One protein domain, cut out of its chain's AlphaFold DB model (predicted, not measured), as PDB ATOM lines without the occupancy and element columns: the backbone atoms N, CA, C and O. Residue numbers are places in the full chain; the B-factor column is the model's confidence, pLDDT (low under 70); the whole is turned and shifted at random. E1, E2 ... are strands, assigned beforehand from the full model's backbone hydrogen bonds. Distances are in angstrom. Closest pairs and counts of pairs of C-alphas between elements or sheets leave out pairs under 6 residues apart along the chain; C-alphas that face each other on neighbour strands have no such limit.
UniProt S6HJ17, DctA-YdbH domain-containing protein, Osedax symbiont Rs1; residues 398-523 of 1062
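AT A GLANCE: This is residues 398 to 523 of the 1062 residues of the protein "DctA-YdbH domain-containing protein" of Osedax symbiont Rs1 (UniProt S6HJ17). The domain is a long, single-layer antiparallel sheet, twisted and bent, with the two long strands E5 and E6 side by side along its middle. At one end of this pair E4 and E1 widen the sheet beside E5, and E7 and E10 beside E6; at the other end the hairpin E2 and E3 adjoins E5, and the hairpin E8 and E9 adjoins E6. The 126 printed residues have no named helix and ten strands, E1 to E10 in chain order; the class is all strand, and the branched sheet is antiparallel. It is loose, with a radius of gyration of the C-alphas of 17.6 A, and elongated, spanning 62 by 33 by 30 A.

HOW THE PARTS SIT: E1, residues 405 to 409, is an edge strand antiparallel to E4, residues 426 to 434, with N 407 and O 428 2.8 A apart. E2, residues 414 to 416, and E3, residues 419 to 422, form a hairpin, with N 414 and O 421 at 2.8 A. E5, residues 439 to 453, has E3 and E4 on one side and E6, residues 462 to 474, on the other side; N 420 and O 452 are 2.8 A apart, N 441 and O 432 2.7 A, and N 442 and O 471 2.8 A. On the other side of E6 from E5 are E7, residues 477 to 482, with N 479 and O 472 at 2.7 A, and E8, residues 487 to 494, with N 464 and O 489 at 2.8 A. E4, E5, E6 and E7 make a meander, each strand the antiparallel neighbour of the one before. E8 forms a hairpin with E9, residues 499 to 507, with N 490 and O 503 at 2.8 A. E10, residues 511 to 516, is antiparallel to E7, with N 480 and O 513 at 2.7 A. E8 and E10 are apart.

IN THESE COORDINATES: E1 begins at C-alpha 405, (300.184, -291.431, 103.455), and E10 ends at C-alpha 516, (316.307, -283.237, 121.942). From first to last C-alpha E5 is 35.0 A long, E6 34.7 A, E4 23.5 A and E9 23.0 A. E5 bends by 79 degrees at residue 447 and E6 by 65 degrees at residue 466.

THE WHOLE: The two C-alphas farthest apart, those of Pro 398 and Ala 497, are 63.2 A from each other. The printed part has no cut and no long link; E5 to E6, with 8 residues between them, is short, and the other links are tight. The mean pLDDT of the printed part is 85.4; residues 398 to 401, 436, 456 to 457 and 496 are under 70.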
ATOM      1  N   PRO A 398     315.588-284.858  93.482       49.62
ATOM      2  CA  PRO A 398     316.499-284.813  94.624       49.62
ATOM      3  C   PRO A 398     315.710-284.479  95.901       49.62
ATOM      4  O   PRO A 398     315.336-283.333  96.122       49.62
ATOM      5  N   GLY A 399     315.448-285.500  96.720       59.12
ATOM      6  CA  GLY A 399     314.662-285.410  97.955       59.12
ATOM      7  C   GLY A 399     313.339-286.167  97.836       59.12
ATOM      8  O   GLY A 399     312.433-285.751  97.122       59.12
ATOM      9  N   ILE A 400     313.224-287.302  98.531       63.44
ATOM     10  CA  ILE A 400     311.953-288.023  98.659       63.44
ATOM     11  C   ILE A 400     311.141-287.288  99.727       63.44
ATOM     12  O   ILE A 400     311.452-287.405 100.915       63.44
ATOM     13  N   HIS A 401     310.145-286.522  99.283       68.62
ATOM     14  CA  HIS A 401     309.153-285.887 100.142       68.62
ATOM     15  C   HIS A 401     307.834-286.654 100.026       68.62
ATOM     16  O   HIS A 401     307.319-286.808  98.917       68.62
ATOM     17  N   LEU A 402     307.299-287.153 101.140       73.69
ATOM     18  CA  LEU A 402     306.026-287.883 101.176       73.69
ATOM     19  C   LEU A 402     305.064-287.174 102.129       73.69
ATOM     20  O   LEU A 402     305.449-286.841 103.245       73.69
ATOM     21  N   SER A 403     303.821-286.971 101.704       74.44
ATOM     22  CA  SER A 403     302.728-286.464 102.538       74.44
ATOM     23  C   SER A 403     301.462-287.283 102.289       74.44
ATOM     24  O   SER A 403     301.370-288.001 101.290       74.44
ATOM     25  N   ASP A 404     300.497-287.184 103.202       76.88
ATOM     26  CA  ASP A 404     299.146-287.748 103.059       76.88
ATOM     27  C   ASP A 404     299.118-289.284 102.892       76.88
ATOM     28  O   ASP A 404     298.248-289.866 102.232       76.88
ATOM     29  N   LEU A 405     300.091-289.973 103.501       83.12
ATOM     30  CA  LEU A 405     300.184-291.431 103.455       83.12
ATOM     31  C   LEU A 405     299.431-292.043 104.642       83.12
ATOM     32  O   LEU A 405     299.865-291.951 105.792       83.12
ATOM     33  N   ALA A 406     298.313-292.710 104.353       84.31
ATOM     34  CA  ALA A 406     297.503-293.395 105.352       84.31
ATOM     35  C   ALA A 406     297.970-294.848 105.524       84.31
ATOM     36  O   ALA A 406     298.009-295.624 104.564       84.31
ATOM     37  N   ILE A 407     298.299-295.227 106.759       86.31
ATOM     38  CA  ILE A 407     298.827-296.540 107.137       86.31
ATOM     39  C   ILE A 407     297.915-297.155 108.205       86.31
ATOM     40  O   ILE A 407     297.792-296.623 109.304       86.31
ATOM     41  N   ALA A 408     297.312-298.304 107.921       85.12
ATOM     42  CA  ALA A 408     296.582-299.085 108.914       85.12
ATOM     43  C   ALA A 408     297.542-299.937 109.756       85.12
ATOM     44  O   ALA A 408     298.431-300.597 109.219       85.12
ATOM     45  N   VAL A 409     297.325-299.978 111.072       86.88
ATOM     46  CA  VAL A 409     298.080-300.803 112.027       86.88
ATOM     47  C   VAL A 409     297.171-301.876 112.611       86.88
ATOM     48  O   VAL A 409     296.119-301.572 113.186       86.88
ATOM     49  N   THR A 410     297.580-303.142 112.523       86.31
ATOM     50  CA  THR A 410     296.823-304.262 113.104       86.31
ATOM     51  C   THR A 410     296.781-304.218 114.629       86.31
ATOM     52  O   THR A 410     297.752-303.842 115.285       86.31
ATOM     53  N   ALA A 411     295.675-304.677 115.220       82.38
ATOM     54  CA  ALA A 411     295.559-304.841 116.666       82.38
ATOM     55  C   ALA A 411     296.401-306.017 117.173       82.38
ATOM     56  O   ALA A 411     296.079-307.171 116.892       82.38
ATOM     57  N   ALA A 412     297.414-305.733 117.990       84.06
ATOM     58  CA  ALA A 412     298.213-306.760 118.648       84.06
ATOM     59  C   ALA A 412     298.563-306.383 120.097       84.06
ATOM     60  O   ALA A 412     298.708-305.199 120.416       84.06
ATOM     61  N   PRO A 413     298.657-307.367 121.012       86.50
ATOM     62  CA  PRO A 413     299.021-307.109 122.395       86.50
ATOM     63  C   PRO A 413     300.519-306.812 122.528       86.50
ATOM     64  O   PRO A 413     301.360-307.636 122.179       86.50
ATOM     65  N   TRP A 414     300.845-305.673 123.124       89.19
ATOM     66  CA  TRP A 414     302.192-305.312 123.546       89.19
ATOM     67  C   TRP A 414     302.394-305.752 124.997       89.19
ATOM     68  O   TRP A 414     301.719-305.258 125.898       89.19
ATOM     69  N   SER A 415     303.303-306.681 125.253       88.19
ATOM     70  CA  SER A 415     303.680-307.078 126.613       88.19
ATOM     71  C   SER A 415     304.828-306.207 127.106       88.19
ATOM     72  O   SER A 415     305.729-305.888 126.348       88.19
ATOM     73  N   THR A 416     304.815-305.816 128.372       87.31
ATOM     74  CA  THR A 416     305.871-305.031 129.034       87.31
ATOM     75  C   THR A 416     306.184-305.673 130.390       87.31
ATOM     76  O   THR A 416     305.349-306.436 130.892       87.31
ATOM     77  N   PRO A 417     307.311-305.343 131.051       79.94
ATOM     78  CA  PRO A 417     307.581-305.796 132.420       79.94
ATOM     79  C   PRO A 417     306.459-305.458 133.415       79.94
ATOM     80  O   PRO A 417     306.293-306.138 134.424       79.94
ATOM     81  N   TYR A 418     305.668-304.422 133.120       83.00
ATOM     82  CA  TYR A 418     304.624-303.904 134.000       83.00
ATOM     83  C   TYR A 418     303.214-304.410 133.664       83.00
ATOM     84  O   TYR A 418     302.316-304.281 134.497       83.00
ATOM     85  N   GLY A 419     302.984-304.960 132.466       87.50
ATOM     86  CA  GLY A 419     301.662-305.416 132.035       87.50
ATOM     87  C   GLY A 419     301.503-305.576 130.526       87.50
ATOM     88  O   GLY A 419     302.445-305.382 129.762       87.50
ATOM     89  N   VAL A 420     300.285-305.903 130.096       90.19
ATOM     90  CA  VAL A 420     299.922-306.100 128.686       90.19
ATOM     91  C   VAL A 420     299.038-304.952 128.206       90.19
ATOM     92  O   VAL A 420     297.996-304.672 128.798       90.19
ATOM     93  N   LEU A 421     299.435-304.321 127.108       90.81
ATOM     94  CA  LEU A 421     298.736-303.251 126.409       90.81
ATOM     95  C   LEU A 421     298.054-303.811 125.151       90.81
ATOM     96  O   LEU A 421     298.663-304.535 124.378       90.81
ATOM     97  N   LYS A 422     296.777-303.502 124.942       90.50
ATOM     98  CA  LYS A 422     295.975-303.912 123.778       90.50
ATOM     99  C   LYS A 422     295.293-302.693 123.176       90.50
ATOM    100  O   LYS A 422     294.885-301.809 123.921       90.50
ATOM    101  N   HIS A 423     295.106-302.671 121.866       89.88
ATOM    102  CA  HIS A 423     294.390-301.611 121.153       89.88
ATOM    103  C   HIS A 423     293.520-302.212 120.042       89.88
ATOM    104  O   HIS A 423     293.686-303.383 119.698       89.88
ATOM    105  N   LEU A 424     292.579-301.437 119.497       87.38
ATOM    106  CA  LEU A 424     291.900-301.786 118.244       87.38
ATOM    107  C   LEU A 424     292.770-301.418 117.028       87.38
ATOM    108  O   LEU A 424     293.698-300.611 117.178       87.38
ATOM    109  N   PRO A 425     292.485-301.968 115.830       84.88
ATOM    110  CA  PRO A 425     293.141-301.518 114.608       84.88
ATOM    111  C   PRO A 425     293.000-300.001 114.481       84.88
ATOM    112  O   PRO A 425     291.940-299.445 114.787       84.88
ATOM    113  N   SER A 426     294.102-299.340 114.150       85.69
ATOM    114  CA  SER A 426     294.214-297.882 114.196       85.69
ATOM    115  C   SER A 426     294.892-297.385 112.931       85.69
ATOM    116  O   SER A 426     295.818-298.030 112.446       85.69
ATOM    117  N   ASP A 427     294.444-296.241 112.430       82.12
ATOM    118  CA  ASP A 427     295.057-295.586 111.281       82.12
ATOM    119  C   ASP A 427     296.109-294.583 111.772       82.12
ATOM    120  O   ASP A 427     295.888-293.839 112.737       82.12
ATOM    121  N   LEU A 428     297.262-294.603 111.118       86.75
ATOM    122  CA  LEU A 428     298.320-293.612 111.211       86.75
ATOM    123  C   LEU A 428     298.306-292.801 109.920       86.75
ATOM    124  O   LEU A 428     298.229-293.367 108.831       86.75
ATOM    125  N   GLU A 429     298.398-291.490 110.038       87.56
ATOM    126  CA  GLU A 429     298.492-290.586 108.901       87.56
ATOM    127  C   GLU A 429     299.867-289.938 108.942       87.56
ATOM    128  O   GLU A 429     300.222-289.230 109.881       87.56
ATOM    129  N   VAL A 430     300.690-290.254 107.956       85.88
ATOM    130  CA  VAL A 430     302.005-289.646 107.818       85.88
ATOM    131  C   VAL A 430     301.806-288.302 107.126       85.88
ATOM    132  O   VAL A 430     301.541-288.251 105.923       85.88
ATOM    133  N   SER A 431     301.911-287.225 107.898       83.38
ATOM    134  CA  SER A 431     301.676-285.862 107.423       83.38
ATOM    135  C   SER A 431     302.881-285.269 106.697       83.38
ATOM    136  O   SER A 431     302.696-284.464 105.788       83.38
ATOM    137  N   ASP A 432     304.101-285.673 107.059       82.38
ATOM    138  CA  ASP A 432     305.328-285.160 106.442       82.38
ATOM    139  C   ASP A 432     306.490-286.156 106.588       82.38
ATOM    140  O   ASP A 432     306.790-286.608 107.694       82.38
ATOM    141  N   ILE A 433     307.165-286.508 105.495       81.94
ATOM    142  CA  ILE A 433     308.463-287.195 105.507       81.94
ATOM    143  C   ILE A 433     309.389-286.449 104.570       81.94
ATOM    144  O   ILE A 433     309.170-286.445 103.361       81.94
ATOM    145  N   ASP A 434     310.496-285.965 105.118       79.50
ATOM    146  CA  ASP A 434     311.627-285.472 104.349       79.50
ATOM    147  C   ASP A 434     312.870-286.273 104.735       79.50
ATOM    148  O   ASP A 434     313.499-286.055 105.777       79.50
ATOM    149  N   ILE A 435     313.230-287.231 103.880       71.81
ATOM    150  CA  ILE A 435     314.387-288.103 104.114       71.81
ATOM    151  C   ILE A 435     315.695-287.300 104.063       71.81
ATOM    152  O   ILE A 435     316.618-287.587 104.831       71.81
ATOM    153  N   ALA A 436     315.779-286.282 103.198       67.38
ATOM    154  CA  ALA A 436     316.982-285.469 103.039       67.38
ATOM    155  C   ALA A 436     317.253-284.631 104.298       67.38
ATOM    156  O   ALA A 436     318.393-284.565 104.763       67.38
ATOM    157  N   ASN A 437     316.198-284.078 104.902       72.75
ATOM    158  CA  ASN A 437     316.279-283.260 106.114       72.75
ATOM    159  C   ASN A 437     316.015-284.035 107.420       72.75
ATOM    160  O   ASN A 437     315.984-283.430 108.495       72.75
ATOM    161  N   ARG A 438     315.850-285.368 107.353       75.81
ATOM    162  CA  ARG A 438     315.509-286.254 108.487       75.81
ATOM    163  C   ARG A 438     314.280-285.770 109.269       75.81
ATOM    164  O   ARG A 438     314.292-285.781 110.503       75.81
ATOM    165  N   GLN A 439     313.249-285.327 108.553       83.56
ATOM    166  CA  GLN A 439     311.979-284.907 109.139       83.56
ATOM    167  C   GLN A 439     310.925-286.000 108.972       83.56
ATOM    168  O   GLN A 439     310.888-286.691 107.955       83.56
ATOM    169  N   LEU A 440     310.104-286.175 110.001       87.88
ATOM    170  CA  LEU A 440     309.016-287.147 110.034       87.88
ATOM    171  C   LEU A 440     307.895-286.584 110.903       87.88
ATOM    172  O   LEU A 440     308.168-286.203 112.033       87.88
ATOM    173  N   ALA A 441     306.656-286.583 110.436       89.38
ATOM    174  CA  ALA A 441     305.470-286.293 111.228       89.38
ATOM    175  C   ALA A 441     304.423-287.387 110.993       89.38
ATOM    176  O   ALA A 441     304.107-287.735 109.855       89.38
ATOM    177  N   ILE A 442     303.932-287.967 112.087       90.75
ATOM    178  CA  ILE A 442     302.941-289.042 112.095       90.75
ATOM    179  C   ILE A 442     301.822-288.654 113.050       90.75
ATOM    180  O   ILE A 442     302.014-288.596 114.268       90.75
ATOM    181  N   ASP A 443     300.637-288.446 112.503       91.06
ATOM    182  CA  ASP A 443     299.401-288.299 113.246       91.06
ATOM    183  C   ASP A 443     298.838-289.685 113.592       91.06
ATOM    184  O   ASP A 443     298.743-290.580 112.752       91.06
ATOM    185  N   PHE A 444     298.490-289.894 114.862       90.62
ATOM    186  CA  PHE A 444     297.995-291.172 115.371       90.62
ATOM    187  C   PHE A 444     296.608-291.035 115.998       90.62
ATOM    188  O   PHE A 444     296.290-290.048 116.670       90.62
ATOM    189  N   ASN A 445     295.785-292.072 115.833       90.75
ATOM    190  CA  ASN A 445     294.465-292.186 116.453       90.75
ATOM    191  C   ASN A 445     294.231-293.609 116.983       90.75
ATOM    192  O   ASN A 445     293.613-294.449 116.328       90.75
ATOM    193  N   ILE A 446     294.738-293.878 118.185       89.25
ATOM    194  CA  ILE A 446     294.687-295.185 118.841       89.25
ATOM    195  C   ILE A 446     293.382-295.320 119.630       89.25
ATOM    196  O   ILE A 446     293.194-294.679 120.670       89.25
ATOM    197  N   LYS A 447     292.490-296.200 119.166       88.44
ATOM    198  CA  LYS A 447     291.175-296.446 119.784       88.44
ATOM    199  C   LYS A 447     291.201-297.630 120.755       88.44
ATOM    200  O   LYS A 447     291.809-298.667 120.478       88.44
ATOM    201  N   LYS A 448     290.465-297.509 121.865       89.06
ATOM    202  CA  LYS A 448     290.320-298.503 122.945       89.06
ATOM    203  C   LYS A 448     291.654-299.089 123.405       89.06
ATOM    204  O   LYS A 448     291.793-300.307 123.550       89.06
ATOM    205  N   LEU A 449     292.628-298.224 123.658       92.12
ATOM    206  CA  LEU A 449     293.855-298.620 124.325       92.12
ATOM    207  C   LEU A 449     293.509-299.142 125.721       92.12
ATOM    208  O   LEU A 449     292.870-298.443 126.502       92.12
ATOM    209  N   THR A 450     293.919-300.360 126.052       92.25
ATOM    210  CA  THR A 450     293.730-300.960 127.374       92.25
ATOM    211  C   THR A 450     295.043-301.522 127.883       92.25
ATOM    212  O   THR A 450     295.722-302.245 127.168       92.25
ATOM    213  N   PHE A 451     295.401-301.218 129.124       93.00
ATOM    214  CA  PHE A 451     296.583-301.736 129.799       93.00
ATOM    215  C   PHE A 451     296.158-302.533 131.030       93.00
ATOM    216  O   PHE A 451     295.419-302.031 131.883       93.00
ATOM    217  N   LYS A 452     296.607-303.786 131.114       90.56
ATOM    218  CA  LYS A 452     296.379-304.692 132.243       90.56
ATOM    219  C   LYS A 452     297.708-304.967 132.944       90.56
ATOM    220  O   LYS A 452     298.562-305.612 132.334       90.56
ATOM    221  N   PRO A 453     297.894-304.501 134.188       88.00
ATOM    222  CA  PRO A 453     299.124-304.735 134.935       88.00
ATOM    223  C   PRO A 453     299.375-306.225 135.191       88.00
ATOM    224  O   PRO A 453     298.430-306.978 135.422       88.00
ATOM    225  N   SER A 454     300.640-306.643 135.173       81.75
ATOM    226  CA  SER A 454     301.066-308.026 135.451       81.75
ATOM    227  C   SER A 454     301.644-308.217 136.860       81.75
ATOM    228  O   SER A 454     301.754-309.350 137.324       81.75
ATOM    229  N   VAL A 455     301.995-307.129 137.553       73.62
ATOM    230  CA  VAL A 455     302.643-307.147 138.876       73.62
ATOM    231  C   VAL A 455     301.599-307.128 140.001       73.62
ATOM    232  O   VAL A 455     300.615-306.396 139.920       73.62
ATOM    233  N   SER A 456     301.816-307.906 141.067       68.75
ATOM    234  CA  SER A 456     300.951-307.942 142.258       68.75
ATOM    235  C   SER A 456     301.714-307.480 143.514       68.75
ATOM    236  O   SER A 456     302.803-308.001 143.752       68.75
ATOM    237  N   PRO A 457     301.171-306.549 144.332       68.88
ATOM    238  CA  PRO A 457     299.882-305.874 144.164       68.88
ATOM    239  C   PRO A 457     299.963-304.710 143.158       68.88
ATOM    240  O   PRO A 457     300.850-303.864 143.241       68.88
ATOM    241  N   SER A 458     299.007-304.644 142.231       76.69
ATOM    242  CA  SER A 458     298.878-303.526 141.292       76.69
ATOM    243  C   SER A 458     297.978-302.426 141.866       76.69
ATOM    244  O   SER A 458     296.945-302.752 142.456       76.69
ATOM    245  N   PRO A 459     298.285-301.132 141.643       81.94
ATOM    246  CA  PRO A 459     297.420-300.033 142.065       81.94
ATOM    247  C   PRO A 459     296.061-299.984 141.345       81.94
ATOM    248  O   PRO A 459     295.166-299.270 141.794       81.94
ATOM    249  N   PHE A 460     295.886-300.704 140.231       89.50
ATOM    250  CA  PHE A 460     294.627-300.805 139.480       89.50
ATOM    251  C   PHE A 460     294.545-302.119 138.682       89.50
ATOM    252  O   PHE A 460     295.562-302.730 138.358       89.50
ATOM    253  N   SER A 461     293.336-302.552 138.314       89.56
ATOM    254  CA  SER A 461     293.130-303.776 137.510       89.56
ATOM    255  C   SER A 461     293.247-303.557 135.998       89.56
ATOM    256  O   SER A 461     293.649-304.458 135.264       89.56
ATOM    257  N   GLN A 462     292.875-302.368 135.521       91.56
ATOM    258  CA  GLN A 462     292.923-302.005 134.108       91.56
ATOM    259  C   GLN A 462     292.975-300.480 133.954       91.56
ATOM    260  O   GLN A 462     292.285-299.764 134.679       91.56
ATOM    261  N   LEU A 463     293.751-300.001 132.986       92.56
ATOM    262  CA  LEU A 463     293.724-298.631 132.469       92.56
ATOM    263  C   LEU A 463     293.153-298.665 131.047       92.56
ATOM    264  O   LEU A 463     293.521-299.543 130.275       92.56
ATOM    265  N   ALA A 464     292.258-297.746 130.693       93.69
ATOM    266  CA  ALA A 464     291.697-297.623 129.350       93.69
ATOM    267  C   ALA A 464     291.740-296.173 128.845       93.69
ATOM    268  O   ALA A 464     291.494-295.247 129.618       93.69
ATOM    269  N   SER A 465     292.022-295.972 127.558       94.06
ATOM    270  CA  SER A 465     292.104-294.650 126.932       94.06
ATOM    271  C   SER A 465     291.846-294.694 125.425       94.06
ATOM    272  O   SER A 465     292.041-295.727 124.790       94.06
ATOM    273  N   ASP A 466     291.452-293.557 124.862       91.44
ATOM    274  CA  ASP A 466     291.534-293.282 123.428       91.44
ATOM    275  C   ASP A 466     292.586-292.183 123.257       91.44
ATOM    276  O   ASP A 466     292.458-291.115 123.865       91.44
ATOM    277  N   LEU A 467     293.639-292.452 122.485       91.06
ATOM    278  CA  LEU A 467     294.749-291.520 122.293       91.06
ATOM    279  C   LEU A 467     294.721-290.976 120.869       91.06
ATOM    280  O   LEU A 467     294.809-291.738 119.912       91.06
ATOM    281  N   LYS A 468     294.663-289.654 120.733       92.25
ATOM    282  CA  LYS A 468     294.837-288.961 119.455       92.25
ATOM    283  C   LYS A 468     295.962-287.949 119.593       92.25
ATOM    284  O   LYS A 468     296.021-287.268 120.615       92.25
ATOM    285  N   GLY A 469     296.828-287.828 118.601       92.69
ATOM    286  CA  GLY A 469     297.972-286.934 118.695       92.69
ATOM    287  C   GLY A 469     298.881-286.982 117.480       92.69
ATOM    288  O   GLY A 469     298.510-287.554 116.462       92.69
ATOM    289  N   GLN A 470     300.066-286.397 117.622       92.81
ATOM    290  CA  GLN A 470     301.106-286.368 116.602       92.81
ATOM    291  C   GLN A 470     302.461-286.705 117.226       92.81
ATOM    292  O   GLN A 470     302.787-286.234 118.317       92.81
ATOM    293  N   VAL A 471     303.261-287.505 116.533       92.44
ATOM    294  CA  VAL A 471     304.689-287.682 116.806       92.44
ATOM    295  C   VAL A 471     305.449-287.043 115.659       92.44
ATOM    296  O   VAL A 471     305.217-287.405 114.511       92.44
ATOM    297  N   ALA A 472     306.353-286.112 115.951       91.56
ATOM    298  CA  ALA A 472     307.170-285.485 114.926       91.56
ATOM    299  C   ALA A 472     308.652-285.473 115.305       91.56
ATOM    300  O   ALA A 472     309.019-285.249 116.452       91.56
ATOM    301  N   LEU A 473     309.520-285.712 114.332       89.31
ATOM    302  CA  LEU A 473     310.956-285.533 114.402       89.31
ATOM    303  C   LEU A 473     311.315-284.382 113.464       89.31
ATOM    304  O   LEU A 473     311.174-284.507 112.253       89.31
ATOM    305  N   LYS A 474     311.785-283.264 114.016       87.94
ATOM    306  CA  LYS A 474     312.236-282.107 113.233       87.94
ATOM    307  C   LYS A 474     313.447-281.483 113.905       87.94
ATOM    308  O   LYS A 474     313.443-281.296 115.119       87.94
ATOM    309  N   ASN A 475     314.495-281.175 113.141       84.88
ATOM    310  CA  ASN A 475     315.724-280.550 113.654       84.88
ATOM    311  C   ASN A 475     316.328-281.288 114.870       84.88
ATOM    312  O   ASN A 475     316.652-280.671 115.880       84.88
ATOM    313  N   HIS A 476     316.426-282.622 114.801       84.00
ATOM    314  CA  HIS A 476     316.904-283.482 115.901       84.00
ATOM    315  C   HIS A 476     316.069-283.428 117.189       84.00
ATOM    316  O   HIS A 476     316.531-283.875 118.238       84.00
ATOM    317  N   ARG A 477     314.839-282.915 117.131       87.06
ATOM    318  CA  ARG A 477     313.913-282.883 118.259       87.06
ATOM    319  C   ARG A 477     312.722-283.785 117.966       87.06
ATOM    320  O   ARG A 477     312.021-283.578 116.980       87.06
ATOM    321  N   LEU A 478     312.521-284.785 118.817       89.62
ATOM    322  CA  LEU A 478     311.353-285.655 118.796       89.62
ATOM    323  C   LEU A 478     310.274-285.018 119.677       89.62
ATOM    324  O   LEU A 478     310.418-284.976 120.899       89.62
ATOM    325  N   SER A 479     309.218-284.488 119.072       91.00
ATOM    326  CA  SER A 479     308.025-283.987 119.749       91.00
ATOM    327  C   SER A 479     306.912-285.033 119.762       91.00
ATOM    328  O   SER A 479     306.672-285.751 118.796       91.00
ATOM    329  N   PHE A 480     306.220-285.099 120.891       92.62
ATOM    330  CA  PHE A 480     305.029-285.889 121.134       92.62
ATOM    331  C   PHE A 480     303.915-284.943 121.572       92.62
ATOM    332  O   PHE A 480     304.020-284.265 122.594       92.62
ATOM    333  N   THR A 481     302.841-284.927 120.801       91.56
ATOM    334  CA  THR A 481     301.678-284.078 121.011       91.56
ATOM    335  C   THR A 481     300.470-284.966 121.254       91.56
ATOM    336  O   THR A 481     300.151-285.803 120.418       91.56
ATOM    337  N   LEU A 482     299.762-284.772 122.363       91.50
ATOM    338  CA  LEU A 482     298.525-285.481 122.686       91.50
ATOM    339  C   LEU A 482     297.350-284.502 122.689       91.50
ATOM    340  O   LEU A 482     297.409-283.448 123.323       91.50
ATOM    341  N   ALA A 483     296.270-284.865 122.002       89.81
ATOM    342  CA  ALA A 483     295.086-284.035 121.848       89.81
ATOM    343  C   ALA A 483     294.449-283.661 123.198       89.81
ATOM    344  O   ALA A 483     294.529-284.383 124.204       89.81
ATOM    345  N   ASN A 484     293.760-282.520 123.204       88.56
ATOM    346  CA  ASN A 484     292.955-282.110 124.348       88.56
ATOM    347  C   ASN A 484     291.817-283.115 124.616       88.56
ATOM    348  O   ASN A 484     291.439-283.910 123.756       88.56
ATOM    349  N   ASN A 485     291.257-283.092 125.831       89.12
ATOM    350  CA  ASN A 485     290.155-283.974 126.232       89.12
ATOM    351  C   ASN A 485     290.488-285.482 126.145       89.12
ATOM    352  O   ASN A 485     289.574-286.309 126.126       89.12
ATOM    353  N   THR A 486     291.773-285.849 126.176       91.12
ATOM    354  CA  THR A 486     292.210-287.244 126.309       91.12
ATOM    355  C   THR A 486     291.826-287.764 127.692       91.12
ATOM    356  O   THR A 486     292.066-287.096 128.700       91.12
ATOM    357  N   ARG A 487     291.199-288.945 127.749       93.12
ATOM    358  CA  ARG A 487     290.664-289.549 128.982       93.12
ATOM    359  C   ARG A 487     291.442-290.806 129.345       93.12
ATOM    360  O   ARG A 487     291.543-291.721 128.532       93.12
ATOM    361  N   LEU A 488     291.936-290.871 130.574       92.50
ATOM    362  CA  LEU A 488     292.576-292.038 131.175       92.50
ATOM    363  C   LEU A 488     291.641-292.606 132.246       92.50
ATOM    364  O   LEU A 488     291.418-291.975 133.279       92.50
ATOM    365  N   ASN A 489     291.073-293.781 131.982       93.38
ATOM    366  CA  ASN A 489     290.109-294.454 132.847       93.38
ATOM    367  C   ASN A 489     290.771-295.619 133.582       93.38
ATOM    368  O   ASN A 489     291.067-296.652 132.985       93.38
ATOM    369  N   PHE A 490     290.964-295.478 134.885       92.88
ATOM    370  CA  PHE A 490     291.481-296.521 135.763       92.88
ATOM    371  C   PHE A 490     290.315-297.296 136.392       92.88
ATOM    372  O   PHE A 490     289.329-296.694 136.817       92.88
ATOM    373  N   SER A 491     290.424-298.624 136.461       91.81
ATOM    374  CA  SER A 491     289.399-299.527 137.011       91.81
ATOM    375  C   SER A 491     289.930-300.334 138.197       91.81
ATOM    376  O   SER A 491     291.029-300.893 138.122       91.81
ATOM    377  N   LYS A 492     289.122-300.463 139.254       88.62
ATOM    378  CA  LYS A 492     289.436-301.109 140.542       88.62
ATOM    379  C   LYS A 492     290.756-300.611 141.134       88.62
ATOM    380  O   LYS A 492     291.717-301.370 141.231       88.62
ATOM    381  N   LEU A 493     290.816-299.328 141.481       87.12
ATOM    382  CA  LEU A 493     291.973-298.749 142.153       87.12
ATOM    383  C   LEU A 493     292.082-299.300 143.571       87.12
ATOM    384  O   LEU A 493     291.107-299.279 144.330       87.12
ATOM    385  N   GLN A 494     293.273-299.759 143.939       80.38
ATOM    386  CA  GLN A 494     293.546-300.319 145.255       80.38
ATOM    387  C   GLN A 494     294.895-299.843 145.786       80.38
ATOM    388  O   GLN A 494     295.906-299.837 145.095       80.38
ATOM    389  N   SER A 495     294.904-299.453 147.053       76.69
ATOM    390  CA  SER A 495     296.102-299.158 147.834       76.69
ATOM    391  C   SER A 495     295.882-299.639 149.267       76.69
ATOM    392  O   SER A 495     294.754-299.954 149.652       76.69
ATOM    393  N   ALA A 496     296.933-299.644 150.088       66.88
ATOM    394  CA  ALA A 496     296.829-300.038 151.495       66.88
ATOM    395  C   ALA A 496     295.827-299.188 152.312       66.88
ATOM    396  O   ALA A 496     295.317-299.652 153.328       66.88
ATOM    397  N   ALA A 497     295.535-297.953 151.884       70.50
ATOM    398  CA  ALA A 497     294.709-297.006 152.639       70.50
ATOM    399  C   ALA A 497     293.396-296.599 151.941       70.50
ATOM    400  O   ALA A 497     292.478-296.112 152.604       70.50
ATOM    401  N   LEU A 498     293.304-296.769 150.618       81.69
ATOM    402  CA  LEU A 498     292.260-296.177 149.781       81.69
ATOM    403  C   LEU A 498     291.911-297.103 148.605       81.69
ATOM    404  O   LEU A 498     292.808-297.592 147.917       81.69
ATOM    405  N   THR A 499     290.618-297.302 148.342       86.88
ATOM    406  CA  THR A 499     290.114-298.082 147.194       86.88
ATOM    407  C   THR A 499     289.007-297.321 146.457       86.88
ATOM    408  O   THR A 499     288.287-296.542 147.084       86.88
ATOM    409  N   SER A 500     288.876-297.506 145.142       91.25
ATOM    410  CA  SER A 500     287.795-296.943 144.308       91.25
ATOM    411  C   SER A 500     287.522-297.842 143.101       91.25
ATOM    412  O   SER A 500     288.446-298.445 142.558       91.25
ATOM    413  N   ASP A 501     286.272-297.919 142.646       88.81
ATOM    414  CA  ASP A 501     285.905-298.725 141.476       88.81
ATOM    415  C   ASP A 501     286.414-298.112 140.168       88.81
ATOM    416  O   ASP A 501     286.889-298.835 139.291       88.81
ATOM    417  N   HIS A 502     286.353-296.784 140.042       89.38
ATOM    418  CA  HIS A 502     286.734-296.071 138.827       89.38
ATOM    419  C   HIS A 502     287.361-294.708 139.140       89.38
ATOM    420  O   HIS A 502     286.931-293.997 140.050       89.38
ATOM    421  N   LEU A 503     288.356-294.321 138.343       91.19
ATOM    422  CA  LEU A 503     288.933-292.977 138.331       91.19
ATOM    423  C   LEU A 503     289.150-292.549 136.880       91.19
ATOM    424  O   LEU A 503     289.820-293.256 136.133       91.19
ATOM    425  N   MET A 504     288.622-291.390 136.488       93.50
ATOM    426  CA  MET A 504     288.884-290.802 135.171       93.50
ATOM    427  C   MET A 504     289.726-289.538 135.321       93.50
ATOM    428  O   MET A 504     289.285-288.576 135.955       93.50
ATOM    429  N   LEU A 505     290.898-289.526 134.691       92.19
ATOM    430  CA  LEU A 505     291.734-288.342 134.505       92.19
ATOM    431  C   LEU A 505     291.535-287.814 133.080       92.19
ATOM    432  O   LEU A 505     291.539-288.593 132.129       92.19
ATOM    433  N   LYS A 506     291.345-286.506 132.919       92.06
ATOM    434  CA  LYS A 506     291.099-285.865 131.621       92.06
ATOM    435  C   LYS A 506     292.065-284.705 131.388       92.06
ATOM    436  O   LYS A 506     292.207-283.863 132.272       92.06
ATOM    437  N   THR A 507     292.666-284.611 130.201       91.06
ATOM    438  CA  THR A 507     293.437-283.423 129.788       91.06
ATOM    439  C   THR A 507     292.497-282.274 129.410       91.06
ATOM    440  O   THR A 507     291.479-282.481 128.742       91.06
ATOM    441  N   GLN A 508     292.794-281.051 129.853       88.31
ATOM    442  CA  GLN A 508     292.001-279.862 129.502       88.31
ATOM    443  C   GLN A 508     292.540-279.139 128.263       88.31
ATOM    444  O   GLN A 508     291.779-278.489 127.552       88.31
ATOM    445  N   GLN A 509     293.832-279.292 127.986       89.88
ATOM    446  CA  GLN A 509     294.528-278.728 126.833       89.88
ATOM    447  C   GLN A 509     295.359-279.815 126.142       89.88
ATOM    448  O   GLN A 509     295.408-280.960 126.602       89.88
ATOM    449  N   GLN A 510     295.950-279.461 125.004       89.00
ATOM    450  CA  GLN A 510     296.907-280.303 124.301       89.00
ATOM    451  C   GLN A 510     298.167-280.461 125.162       89.00
ATOM    452  O   GLN A 510     298.658-279.478 125.713       89.00
ATOM    453  N   LEU A 511     298.662-281.688 125.308       88.31
ATOM    454  CA  LEU A 511     299.910-281.969 126.018       88.31
ATOM    455  C   LEU A 511     301.018-282.072 124.980       88.31
ATOM    456  O   LEU A 511     300.976-282.971 124.143       88.31
ATOM    457  N   ASN A 512     302.006-281.186 125.061       89.69
ATOM    458  CA  ASN A 512     303.208-281.277 124.245       89.69
ATOM    459  C   ASN A 512     304.384-281.702 125.123       89.69
ATOM    460  O   ASN A 512     304.638-281.134 126.187       89.69
ATOM    461  N   ALA A 513     305.108-282.708 124.660       90.06
ATOM    462  CA  ALA A 513     306.384-283.128 125.200       90.06
ATOM    463  C   ALA A 513     307.394-283.150 124.058       90.06
ATOM    464  O   ALA A 513     307.054-283.464 122.923       90.06
ATOM    465  N   SER A 514     308.647-282.813 124.320       89.25
ATOM    466  CA  SER A 514     309.693-282.925 123.311       89.25
ATOM    467  C   SER A 514     311.029-283.282 123.932       89.25
ATOM    468  O   SER A 514     311.368-282.790 125.007       89.25
ATOM    469  N   VAL A 515     311.780-284.135 123.243       88.69
ATOM    470  CA  VAL A 515     313.142-284.528 123.598       88.69
ATOM    471  C   VAL A 515     314.093-284.134 122.478       88.69
ATOM    472  O   VAL A 515     313.846-284.400 121.302       88.69
ATOM    473  N   SER A 516     315.184-283.475 122.840       84.50
ATOM    474  CA  SER A 516     316.307-283.237 121.942       84.50
ATOM    475  C   SER A 516     317.177-284.487 121.880       84.50
ATOM    476  O   SER A 516     317.637-284.993 122.901       84.50
ATOM    477  N   LEU A 517     317.419-284.990 120.674       81.19
ATOM    478  CA  LEU A 517     318.252-286.169 120.442       81.19
ATOM    479  C   LEU A 517     319.758-285.861 120.528       81.19
ATOM    480  O   LEU A 517     320.559-286.789 120.485       81.19
ATOM    481  N   LEU A 518     320.147-284.584 120.634       81.50
ATOM    482  CA  LEU A 518     321.552-284.159 120.718       81.50
ATOM    483  C   LEU A 518     322.090-284.192 122.154       81.50
ATOM    484  O   LEU A 518     323.192-284.674 122.391       81.50
ATOM    485  N   ASP A 519     321.312-283.676 123.105       82.56
ATOM    486  CA  ASP A 519     321.709-283.478 124.505       82.56
ATOM    487  C   ASP A 519     320.777-284.190 125.497       82.56
ATOM    488  O   ASP A 519     320.953-284.080 126.709       82.56
ATOM    489  N   SER A 520     319.780-284.933 124.999       76.88
ATOM    490  CA  SER A 520     318.741-285.562 125.821       76.88
ATOM    491  C   SER A 520     317.999-284.562 126.718       76.88
ATOM    492  O   SER A 520     317.524-284.937 127.790       76.88
ATOM    493  N   SER A 521     317.902-283.285 126.324       79.69
ATOM    494  CA  SER A 521     317.072-282.308 127.036       79.69
ATOM    495  C   SER A 521     315.589-282.570 126.764       79.69
ATOM    496  O   SER A 521     315.185-282.831 125.629       79.69
ATOM    497  N   TYR A 522     314.763-282.494 127.809       83.69
ATOM    498  CA  TYR A 522     313.320-282.724 127.736       83.69
ATOM    499  C   TYR A 522     312.572-281.436 128.073       83.69
ATOM    500  O   TYR A 522     312.940-280.729 129.008       83.69
ATOM    501  N   VAL A 523     311.502-281.146 127.339       82.69
ATOM    502  CA  VAL A 523     310.551-280.077 127.666       82.69
ATOM    503  C   VAL A 523     309.160-280.684 127.653       82.69
ATOM    504  O   VAL A 523     308.756-281.265 126.648       82.69
TER     505      VAL A 523